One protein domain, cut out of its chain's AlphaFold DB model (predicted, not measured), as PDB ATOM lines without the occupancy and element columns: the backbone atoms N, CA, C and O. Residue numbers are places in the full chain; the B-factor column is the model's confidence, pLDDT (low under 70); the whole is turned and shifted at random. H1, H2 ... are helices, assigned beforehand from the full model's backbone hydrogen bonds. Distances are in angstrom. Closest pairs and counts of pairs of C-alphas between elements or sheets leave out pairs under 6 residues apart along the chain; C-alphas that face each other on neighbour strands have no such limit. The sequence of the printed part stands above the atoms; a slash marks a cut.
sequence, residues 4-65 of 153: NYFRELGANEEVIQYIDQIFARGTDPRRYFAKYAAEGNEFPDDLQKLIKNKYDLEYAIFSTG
ATOM      1  N   ASN A   4       7.347 -25.560   9.111       90.62
ATOM      2  CA  ASN A   4       6.814 -26.921   9.003       90.62
ATOM      3  C   ASN A   4       6.643 -27.577  10.377       90.62
ATOM      4  O   ASN A   4       5.596 -28.152  10.646       90.62
ATOM      5  N   TYR A   5       7.620 -27.414  11.273       92.81
ATOM      6  CA  TYR A   5       7.536 -27.941  12.632       92.81
ATOM      7  C   TYR A   5       6.338 -27.356  13.392       92.81
ATOM      8  O   TYR A   5       5.518 -28.095  13.928       92.81
ATOM      9  N   PHE A   6       6.187 -26.030  13.389       95.31
ATOM     10  CA  PHE A   6       5.085 -25.374  14.099       95.31
ATOM     11  C   PHE A   6       3.717 -25.640  13.465       95.31
ATOM     12  O   PHE A   6       2.729 -25.761  14.189       95.31
ATOM     13  N   ARG A   7       3.653 -25.793  12.138       95.25
ATOM     14  CA  ARG A   7       2.423 -26.169  11.430       95.25
ATOM     15  C   ARG A   7       1.902 -27.526  11.899       95.25
ATOM     16  O   ARG A   7       0.725 -27.635  12.219       95.25
ATOM     17  N   GLU A   8       2.777 -28.522  12.022       94.69
ATOM     18  CA  GLU A   8       2.411 -29.857  12.525       94.69
ATOM     19  C   GLU A   8       1.967 -29.838  13.995       94.69
ATOM     20  O   GLU A   8       1.121 -30.630  14.408       94.69
ATOM     21  N   LEU A   9       2.483 -28.899  14.796       94.38
ATOM     22  CA  LEU A   9       2.019 -28.693  16.169       94.38
ATOM     23  C   LEU A   9       0.655 -27.983  16.248       94.38
ATOM     24  O   LEU A   9      -0.011 -28.065  17.280       94.38
ATOM     25  N   GLY A  10       0.209 -27.333  15.170       96.31
ATOM     26  CA  GLY A  10      -1.078 -26.641  15.093       96.31
ATOM     27  C   GLY A  10      -0.989 -25.115  15.126       96.31
ATOM     28  O   GLY A  10      -1.967 -24.464  15.503       96.31
ATOM     29  N   ALA A  11       0.155 -24.534  14.755       97.56
ATOM     30  CA  ALA A  11       0.238 -23.102  14.486       97.56
ATOM     31  C   ALA A  11      -0.658 -22.723  13.292       97.56
ATOM     32  O   ALA A  11      -0.706 -23.414  12.272       97.56
ATOM     33  N   ASN A  12      -1.380 -21.617  13.435       97.00
ATOM     34  CA  ASN A  12      -2.274 -21.058  12.438       97.00
ATOM     35  C   ASN A  12      -1.465 -20.529  11.242       97.00
ATOM     36  O   ASN A  12      -0.532 -19.741  11.406       97.00
ATOM     37  N   GLU A  13      -1.869 -20.907  10.029       97.88
ATOM     38  CA  GLU A  13      -1.234 -20.450   8.790       97.88
ATOM     39  C   GLU A  13      -1.260 -18.918   8.656       97.88
ATOM     40  O   GLU A  13      -0.325 -18.335   8.120       97.88
ATOM     41  N   GLU A  14      -2.276 -18.244   9.206       98.31
ATOM     42  CA  GLU A  14      -2.344 -16.776   9.223       98.31
ATOM     43  C   GLU A  14      -1.192 -16.152  10.027       98.31
ATOM     44  O   GLU A  14      -0.677 -15.102   9.651       98.31
ATOM     45  N   VAL A  15      -0.759 -16.799  11.117       98.38
ATOM     46  CA  VAL A  15       0.374 -16.341  11.937       98.38
ATOM     47  C   VAL A  15       1.689 -16.579  11.193       98.38
ATOM     48  O   VAL A  15       2.531 -15.684  11.150       98.38
ATOM     49  N   ILE A  16       1.840 -17.741  10.548       98.12
ATOM     50  CA  ILE A  16       3.004 -18.061   9.705       98.12
ATOM     51  C   ILE A  16       3.157 -17.024   8.586       98.12
ATOM     52  O   ILE A  16       4.203 -16.389   8.462       98.12
ATOM     53  N   GLN A  17       2.079 -16.765   7.843       98.19
ATOM     54  CA  GLN A  17       2.066 -15.781   6.762       98.19
ATOM     55  C   GLN A  17       2.338 -14.359   7.258       98.19
ATOM     56  O   GLN A  17       3.007 -13.592   6.565       98.19
ATOM     57  N   TYR A  18       1.844 -13.990   8.445       98.38
ATOM     58  CA  TYR A  18       2.138 -12.686   9.037       98.38
ATOM     59  C   TYR A  18       3.647 -12.502   9.246       98.38
ATOM     60  O   TYR A  18       4.202 -11.472   8.867       98.38
ATOM     61  N   ILE A  19       4.322 -13.507   9.813       97.69
ATOM     62  CA  ILE A  19       5.773 -13.482  10.031       97.69
ATOM     63  C   ILE A  19       6.539 -13.476   8.701       97.69
ATOM     64  O   ILE A  19       7.455 -12.669   8.541       97.69
ATOM     65  N   ASP A  20       6.146 -14.291   7.721       96.12
ATOM     66  CA  ASP A  20       6.784 -14.308   6.396       96.12
ATOM     67  C   ASP A  20       6.688 -12.939   5.700       96.12
ATOM     68  O   ASP A  20       7.642 -12.480   5.068       96.12
ATOM     69  N   GLN A  21       5.568 -12.227   5.868       97.44
ATOM     70  CA  GLN A  21       5.409 -10.868   5.347       97.44
ATOM     71  C   GLN A  21       6.332  -9.845   6.017       97.44
ATOM     72  O   GLN A  21       6.661  -8.840   5.384       97.44
ATOM     73  N   ILE A  22       6.759 -10.062   7.266       96.75
ATOM     74  CA  ILE A  22       7.772  -9.212   7.906       96.75
ATOM     75  C   ILE A  22       9.104  -9.377   7.167       96.75
ATOM     76  O   ILE A  22       9.672  -8.375   6.727       96.75
ATOM     77  N   PHE A  23       9.544 -10.620   6.944       94.50
ATOM     78  CA  PHE A  23      10.769 -10.915   6.187       94.50
ATOM     79  C   PHE A  23      10.708 -10.391   4.751       94.50
ATOM     80  O   PHE A  23      11.631  -9.721   4.292       94.50
ATOM     81  N   ALA A  24       9.582 -10.588   4.060       94.62
ATOM     82  CA  ALA A  24       9.390 -10.119   2.687       94.62
ATOM     83  C   ALA A  24       9.477  -8.586   2.527       94.62
ATOM     84  O   ALA A  24       9.699  -8.093   1.422       94.62
ATOM     85  N   ARG A  25       9.315  -7.815   3.611       94.31
ATOM     86  CA  ARG A  25       9.491  -6.350   3.624       94.31
ATOM     87  C   ARG A  25      10.949  -5.917   3.824       94.31
ATOM     88  O   ARG A  25      11.198  -4.718   3.923       94.31
ATOM     89  N   GLY A  26      11.894  -6.856   3.903       91.94
ATOM     90  CA  GLY A  26      13.312  -6.574   4.135       91.94
ATOM     91  C   GLY A  26      13.627  -6.208   5.587       91.94
ATOM     92  O   GLY A  26      14.511  -5.396   5.848       91.94
ATOM     93  N   THR A  27      12.865  -6.740   6.546       94.56
ATOM     94  CA  THR A  27      13.146  -6.598   7.982       94.56
ATOM     95  C   THR A  27      12.911  -7.927   8.692       94.56
ATOM     96  O   THR A  27      12.555  -8.909   8.058       94.56
ATOM     97  N   ASP A  28      13.102  -7.981  10.004       95.25
ATOM     98  CA  ASP A  28      12.894  -9.194  10.790       95.25
ATOM     99  C   ASP A  28      11.943  -8.955  11.972       95.25
ATOM    100  O   ASP A  28      11.727  -7.806  12.383       95.25
ATOM    101  N   PRO A  29      11.362 -10.027  12.540       96.12
ATOM    102  CA  PRO A  29      10.449  -9.929  13.670       96.12
ATOM    103  C   PRO A  29      11.054  -9.230  14.887       96.12
ATOM    104  O   PRO A  29      10.357  -8.468  15.550       96.12
ATOM    105  N   ARG A  30      12.358  -9.396  15.158       94.31
ATOM    106  CA  ARG A  30      13.023  -8.737  16.293       94.31
ATOM    107  C   ARG A  30      12.964  -7.215  16.160       94.31
ATOM    108  O   ARG A  30      12.546  -6.531  17.094       94.31
ATOM    109  N   ARG A  31      13.345  -6.671  15.003       94.25
ATOM    110  CA  ARG A  31      13.301  -5.227  14.712       94.25
ATOM    111  C   ARG A  31      11.877  -4.711  14.545       94.25
ATOM    112  O   ARG A  31      11.586  -3.580  14.939       94.25
ATOM    113  N   TYR A  32      10.996  -5.508  13.946       95.38
ATOM    114  CA  TYR A  32       9.607  -5.127  13.722       95.38
ATOM    115  C   TYR A  32       8.835  -5.021  15.044       95.38
ATOM    116  O   TYR A  32       8.219  -3.986  15.298       95.38
ATOM    117  N   PHE A  33       8.939  -6.023  15.924       95.62
ATOM    118  CA  PHE A  33       8.250  -6.047  17.219       95.62
ATOM    119  C   PHE A  33       8.823  -5.052  18.232       95.62
ATOM    120  O   PHE A  33       8.063  -4.484  19.012       95.62
ATOM    121  N   ALA A  34      10.125  -4.742  18.175       92.81
ATOM    122  CA  ALA A  34      10.754  -3.762  19.069       92.81
ATOM    123  C   ALA A  34      10.056  -2.384  19.073       92.81
ATOM    124  O   ALA A  34      10.063  -1.689  20.089       92.81
ATOM    125  N   LYS A  35       9.422  -1.999  17.957       90.75
ATOM    126  CA  LYS A  35       8.676  -0.734  17.829       90.75
ATOM    127  C   LYS A  35       7.413  -0.712  18.692       90.75
ATOM    128  O   LYS A  35       7.085   0.325  19.251       90.75
ATOM    129  N   TYR A  36       6.754  -1.857  18.835       91.00
ATOM    130  CA  TYR A  36       5.541  -2.020  19.636       91.00
ATOM    131  C   TYR A  36       5.876  -2.232  21.113       91.00
ATOM    132  O   TYR A  36       5.177  -1.717  21.986       91.00
ATOM    133  N   ALA A  37       6.999  -2.899  21.401       84.69
ATOM    134  CA  ALA A  37       7.479  -3.082  22.769       84.69
ATOM    135  C   ALA A  37       7.751  -1.733  23.458       84.69
ATOM    136  O   ALA A  37       7.468  -1.573  24.644       84.69
ATOM    137  N   ALA A  38       8.224  -0.736  22.701       80.69
ATOM    138  CA  ALA A  38       8.392   0.637  23.178       80.69
ATOM    139  C   ALA A  38       7.067   1.316  23.587       80.69
ATOM    140  O   ALA A  38       7.076   2.247  24.392       80.69
ATOM    141  N   GLU A  39       5.937   0.835  23.069       84.62
ATOM    142  CA  GLU A  39       4.578   1.307  23.359       84.62
ATOM    143  C   GLU A  39       3.870   0.436  24.417       84.62
ATOM    144  O   GLU A  39       2.708   0.672  24.744       84.62
ATOM    145  N   GLY A  40       4.571  -0.555  24.984       85.69
ATOM    146  CA  GLY A  40       4.054  -1.470  26.006       85.69
ATOM    147  C   GLY A  40       3.397  -2.743  25.464       85.69
ATOM    148  O   GLY A  40       2.866  -3.518  26.257       85.69
ATOM    149  N   ASN A  41       3.452  -2.982  24.151       87.50
ATOM    150  CA  ASN A  41       2.872  -4.159  23.505       87.50
ATOM    151  C   ASN A  41       3.969  -5.119  23.028       87.50
ATOM    152  O   ASN A  41       4.842  -4.728  22.263       87.50
ATOM    153  N   GLU A  42       3.915  -6.391  23.420       86.81
ATOM    154  CA  GLU A  42       4.900  -7.390  22.964       86.81
ATOM    155  C   GLU A  42       4.808  -7.644  21.448       86.81
ATOM    156  O   GLU A  42       5.826  -7.790  20.772       86.81
ATOM    157  N   PHE A  43       3.586  -7.615  20.904       95.06
ATOM    158  CA  PHE A  43       3.292  -7.832  19.489       95.06
ATOM    159  C   PHE A  43       2.328  -6.765  18.944       95.06
ATOM    160  O   PHE A  43       1.542  -6.202  19.708       95.06
ATOM    161  N   PRO A  44       2.315  -6.524  17.621       95.75
ATOM    162  CA  PRO A  44       1.275  -5.742  16.953       95.75
ATOM    163  C   PRO A  44      -0.153  -6.225  17.275       95.75
ATOM    164  O   PRO A  44      -0.397  -7.430  17.353       95.75
ATOM    165  N   ASP A  45      -1.117  -5.305  17.394       94.94
ATOM    166  CA  ASP A  45      -2.525  -5.620  17.706       94.94
ATOM    167  C   ASP A  45      -3.182  -6.593  16.715       94.94
ATOM    168  O   ASP A  45      -4.078  -7.358  17.076       94.94
ATOM    169  N   ASP A  46      -2.802  -6.528  15.439       95.94
ATOM    170  CA  ASP A  46      -3.307  -7.427  14.404       95.94
ATOM    171  C   ASP A  46      -2.728  -8.839  14.549       95.94
ATOM    172  O   ASP A  46      -3.494  -9.800  14.484       95.94
ATOM    173  N   LEU A  47      -1.437  -8.977  14.867       97.25
ATOM    174  CA  LEU A  47      -0.828 -10.266  15.201       97.25
ATOM    175  C   LEU A  47      -1.429 -10.868  16.480       97.25
ATOM    176  O   LEU A  47      -1.771 -12.049  16.492       97.25
ATOM    177  N   GLN A  48      -1.645 -10.066  17.530       95.94
ATOM    178  CA  GLN A  48      -2.262 -10.541  18.779       95.94
ATOM    179  C   GLN A  48      -3.643 -11.178  18.550       95.94
ATOM    180  O   GLN A  48      -3.983 -12.160  19.205       95.94
ATOM    181  N   LYS A  49      -4.434 -10.666  17.596       97.06
ATOM    182  CA  LYS A  49      -5.751 -11.231  17.237       97.06
ATOM    183  C   LYS A  49      -5.658 -12.567  16.494       97.06
ATOM    184  O   LYS A  49      -6.628 -13.325  16.496       97.06
ATOM    185  N   LEU A  50      -4.534 -12.837  15.830       97.81
ATOM    186  CA  LEU A  50      -4.298 -14.087  15.103       97.81
ATOM    187  C   LEU A  50      -3.812 -15.214  16.022       97.81
ATOM    188  O   LEU A  50      -4.060 -16.381  15.709       97.81
ATOM    189  N   ILE A  51      -3.173 -14.870  17.146       97.50
ATOM    190  CA  ILE A  51      -2.700 -15.814  18.164       97.50
ATOM    191  C   ILE A  51      -3.906 -16.412  18.903       97.50
ATOM    192  O   ILE A  51      -4.576 -15.745  19.693       97.50
ATOM    193  N   LYS A  52      -4.190 -17.691  18.646       97.38
ATOM    194  CA  LYS A  52      -5.331 -18.435  19.208       97.38
ATOM    195  C   LYS A  52      -4.884 -19.561  20.136       97.38
ATOM    196  O   LYS A  52      -5.675 -20.027  20.956       97.38
ATOM    197  N   ASN A  53      -3.643 -20.025  20.006       97.88
ATOM    198  CA  ASN A  53      -3.096 -21.106  20.813       97.88
ATOM    199  C   ASN A  53      -1.614 -20.880  21.171       97.88
ATOM    200  O   ASN A  53      -0.977 -19.925  20.731       97.88
ATOM    201  N   LYS A  54      -1.058 -21.771  22.002       97.62
ATOM    202  CA  LYS A  54       0.334 -21.662  22.465       97.62
ATOM    203  C   LYS A  54       1.372 -21.785  21.341       97.62
ATOM    204  O   LYS A  54       2.419 -21.171  21.450       97.62
ATOM    205  N   TYR A  55       1.090 -22.538  20.278       97.38
ATOM    206  CA  TYR A  55       2.023 -22.732  19.167       97.38
ATOM    207  C   TYR A  55       2.068 -21.510  18.250       97.38
ATOM    208  O   TYR A  55       3.132 -21.198  17.729       97.38
ATOM    209  N   ASP A  56       0.959 -20.774  18.123       98.12
ATOM    210  CA  ASP A  56       0.950 -19.450  17.487       98.12
ATOM    211  C   ASP A  56       1.883 -18.483  18.225       98.12
ATOM    212  O   ASP A  56       2.716 -17.811  17.613       98.12
ATOM    213  N   LEU A  57       1.753 -18.439  19.556       97.44
ATOM    214  CA  LEU A  57       2.568 -17.587  20.417       97.44
ATOM    215  C   LEU A  57       4.045 -17.990  20.362       97.44
ATOM    216  O   LEU A  57       4.906 -17.142  20.148       97.44
ATOM    217  N   GLU A  58       4.347 -19.280  20.523       96.50
ATOM    218  CA  GLU A  58       5.714 -19.797  20.434       96.50
ATOM    219  C   GLU A  58       6.324 -19.496  19.062       96.50
ATOM    220  O   GLU A  58       7.449 -19.007  19.005       96.50
ATOM    221  N   TYR A  59       5.594 -19.704  17.964       97.19
ATOM    222  CA  TYR A  59       6.085 -19.385  16.623       97.19
ATOM    223  C   TYR A  59       6.433 -17.895  16.477       97.19
ATOM    224  O   TYR A  59       7.519 -17.566  15.991       97.19
ATOM    225  N   ALA A  60       5.560 -16.996  16.949       97.25
ATOM    226  CA  ALA A  60       5.820 -15.557  16.944       97.25
ATOM    227  C   ALA A  60       7.070 -15.197  17.767       97.25
ATOM    228  O   ALA A  60       7.913 -14.440  17.288       97.25
ATOM    229  N   ILE A  61       7.251 -15.791  18.951       95.56
ATOM    230  CA  ILE A  61       8.442 -15.582  19.790       95.56
ATOM    231  C   ILE A  61       9.700 -16.124  19.101       95.56
ATOM    232  O   ILE A  61      10.677 -15.404  18.935       95.56
ATOM    233  N   PHE A  62       9.699 -17.380  18.651       94.56
ATOM    234  CA  PHE A  62      10.877 -17.990  18.026       94.56
ATOM    235  C   PHE A  62      11.276 -17.304  16.719       94.56
ATOM    236  O   PHE A  62      12.449 -17.339  16.341       94.56
ATOM    237  N   SER A  63      10.338 -16.627  16.054       94.94
ATOM    238  CA  SER A  63      10.635 -15.830  14.868       94.94
ATOM    239  C   SER A  63      11.624 -14.687  15.131       94.94
ATOM    240  O   SER A  63      12.377 -14.326  14.229       94.94
ATOM    241  N   THR A  64      11.722 -14.176  16.366       94.12
ATOM    242  CA  THR A  64      12.669 -13.104  16.718       94.12
ATOM    243  C   THR A  64      14.121 -13.576  16.803       94.12
ATOM    244  O   THR A  64      15.017 -12.748  16.945       94.12
ATOM    245  N   GLY A  65      14.375 -14.888  16.754       90.62
ATOM    246  CA  GLY A  65      15.729 -15.454  16.693       90.62
ATOM    247  C   GLY A  65      16.342 -15.464  15.287       90.62
ATOM    248  O   GLY A  65      17.503 -15.836  15.130       90.62
TER     249      GLY A  65
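What this domain is: This is residues 4 to 65 of the 153 residues of the protein "Sugar phosphate isomerase" of Thermoanaerobacteraceae bacterium (UniProt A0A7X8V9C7). Two helices, H2 and H5, run side by side the same way as the core; H1 packs on H5, H4 meets H2 with its last residue, Leu 50, near Val 15, and H3 turns across the far end by Ser 63. The printed part has 62 residues with five named helices, H1 to H5 in chain order, and no named strand: all helix. It is compact, with a radius of gyration of the C-alphas of 11.0 A and spans of 32 by 23 by 18 A.

Where its parts are: Find C-alpha 13 at (-1.234, -20.450, 8.790); from there H2, the longest helix, runs 16.0 A to residue 24. H5, residues 54 to 63, covers 14.1 A and ends at C-alpha 63 (10.635, -15.830, 14.868). H1, residues 4 to 9, begins at (6.814, -26.921, 9.003) and measures 8.8 A. H3 takes residues 29 to 37, 11.8 A, and H4 residues 45 to 50, 9.0 A.

How they stand to each other: Begin at Val 15 of H2: its C-alpha is 6.4 A from that of Asp 56, the closest pair where residues 15 to 19 of H2 touch H5, at a shallow tilt of 9 degrees. Residues 14 to 18 of H2 touch H4 at a steep tilt of 44 degrees, opposite ways; the closest C-alphas, Val 15 and Leu 50, are 6.1 A apart. H1 touches H5 at a shallow tilt of 24 degrees, opposite ways, with the C-alphas of Phe 6 and Tyr 55 closest at 6.5 A. H2 and H3 touch only at the corner, the C-alphas of Ile 22 and Pro 29 closest at 6.4 A. H3 and H5 only just touch, only at their ends, with 3 pairs of C-alphas within 8 A; the C-alphas of Pro 29 and Ser 63 are closest at 6.0 A. H1 is apart from H3 and H4. In H1, H2, H4 and H5 every O i to N i+4 pair is within hydrogen-bond range; in H3, 3 of 5.

The domain as a whole: Look to the C-alphas of Glu 8 and Glu 39 for the two farthest apart, 33.1 A. The printed part has no cut and no long link. The mean pLDDT of the printed part is 94.7, and no printed residue is under 70.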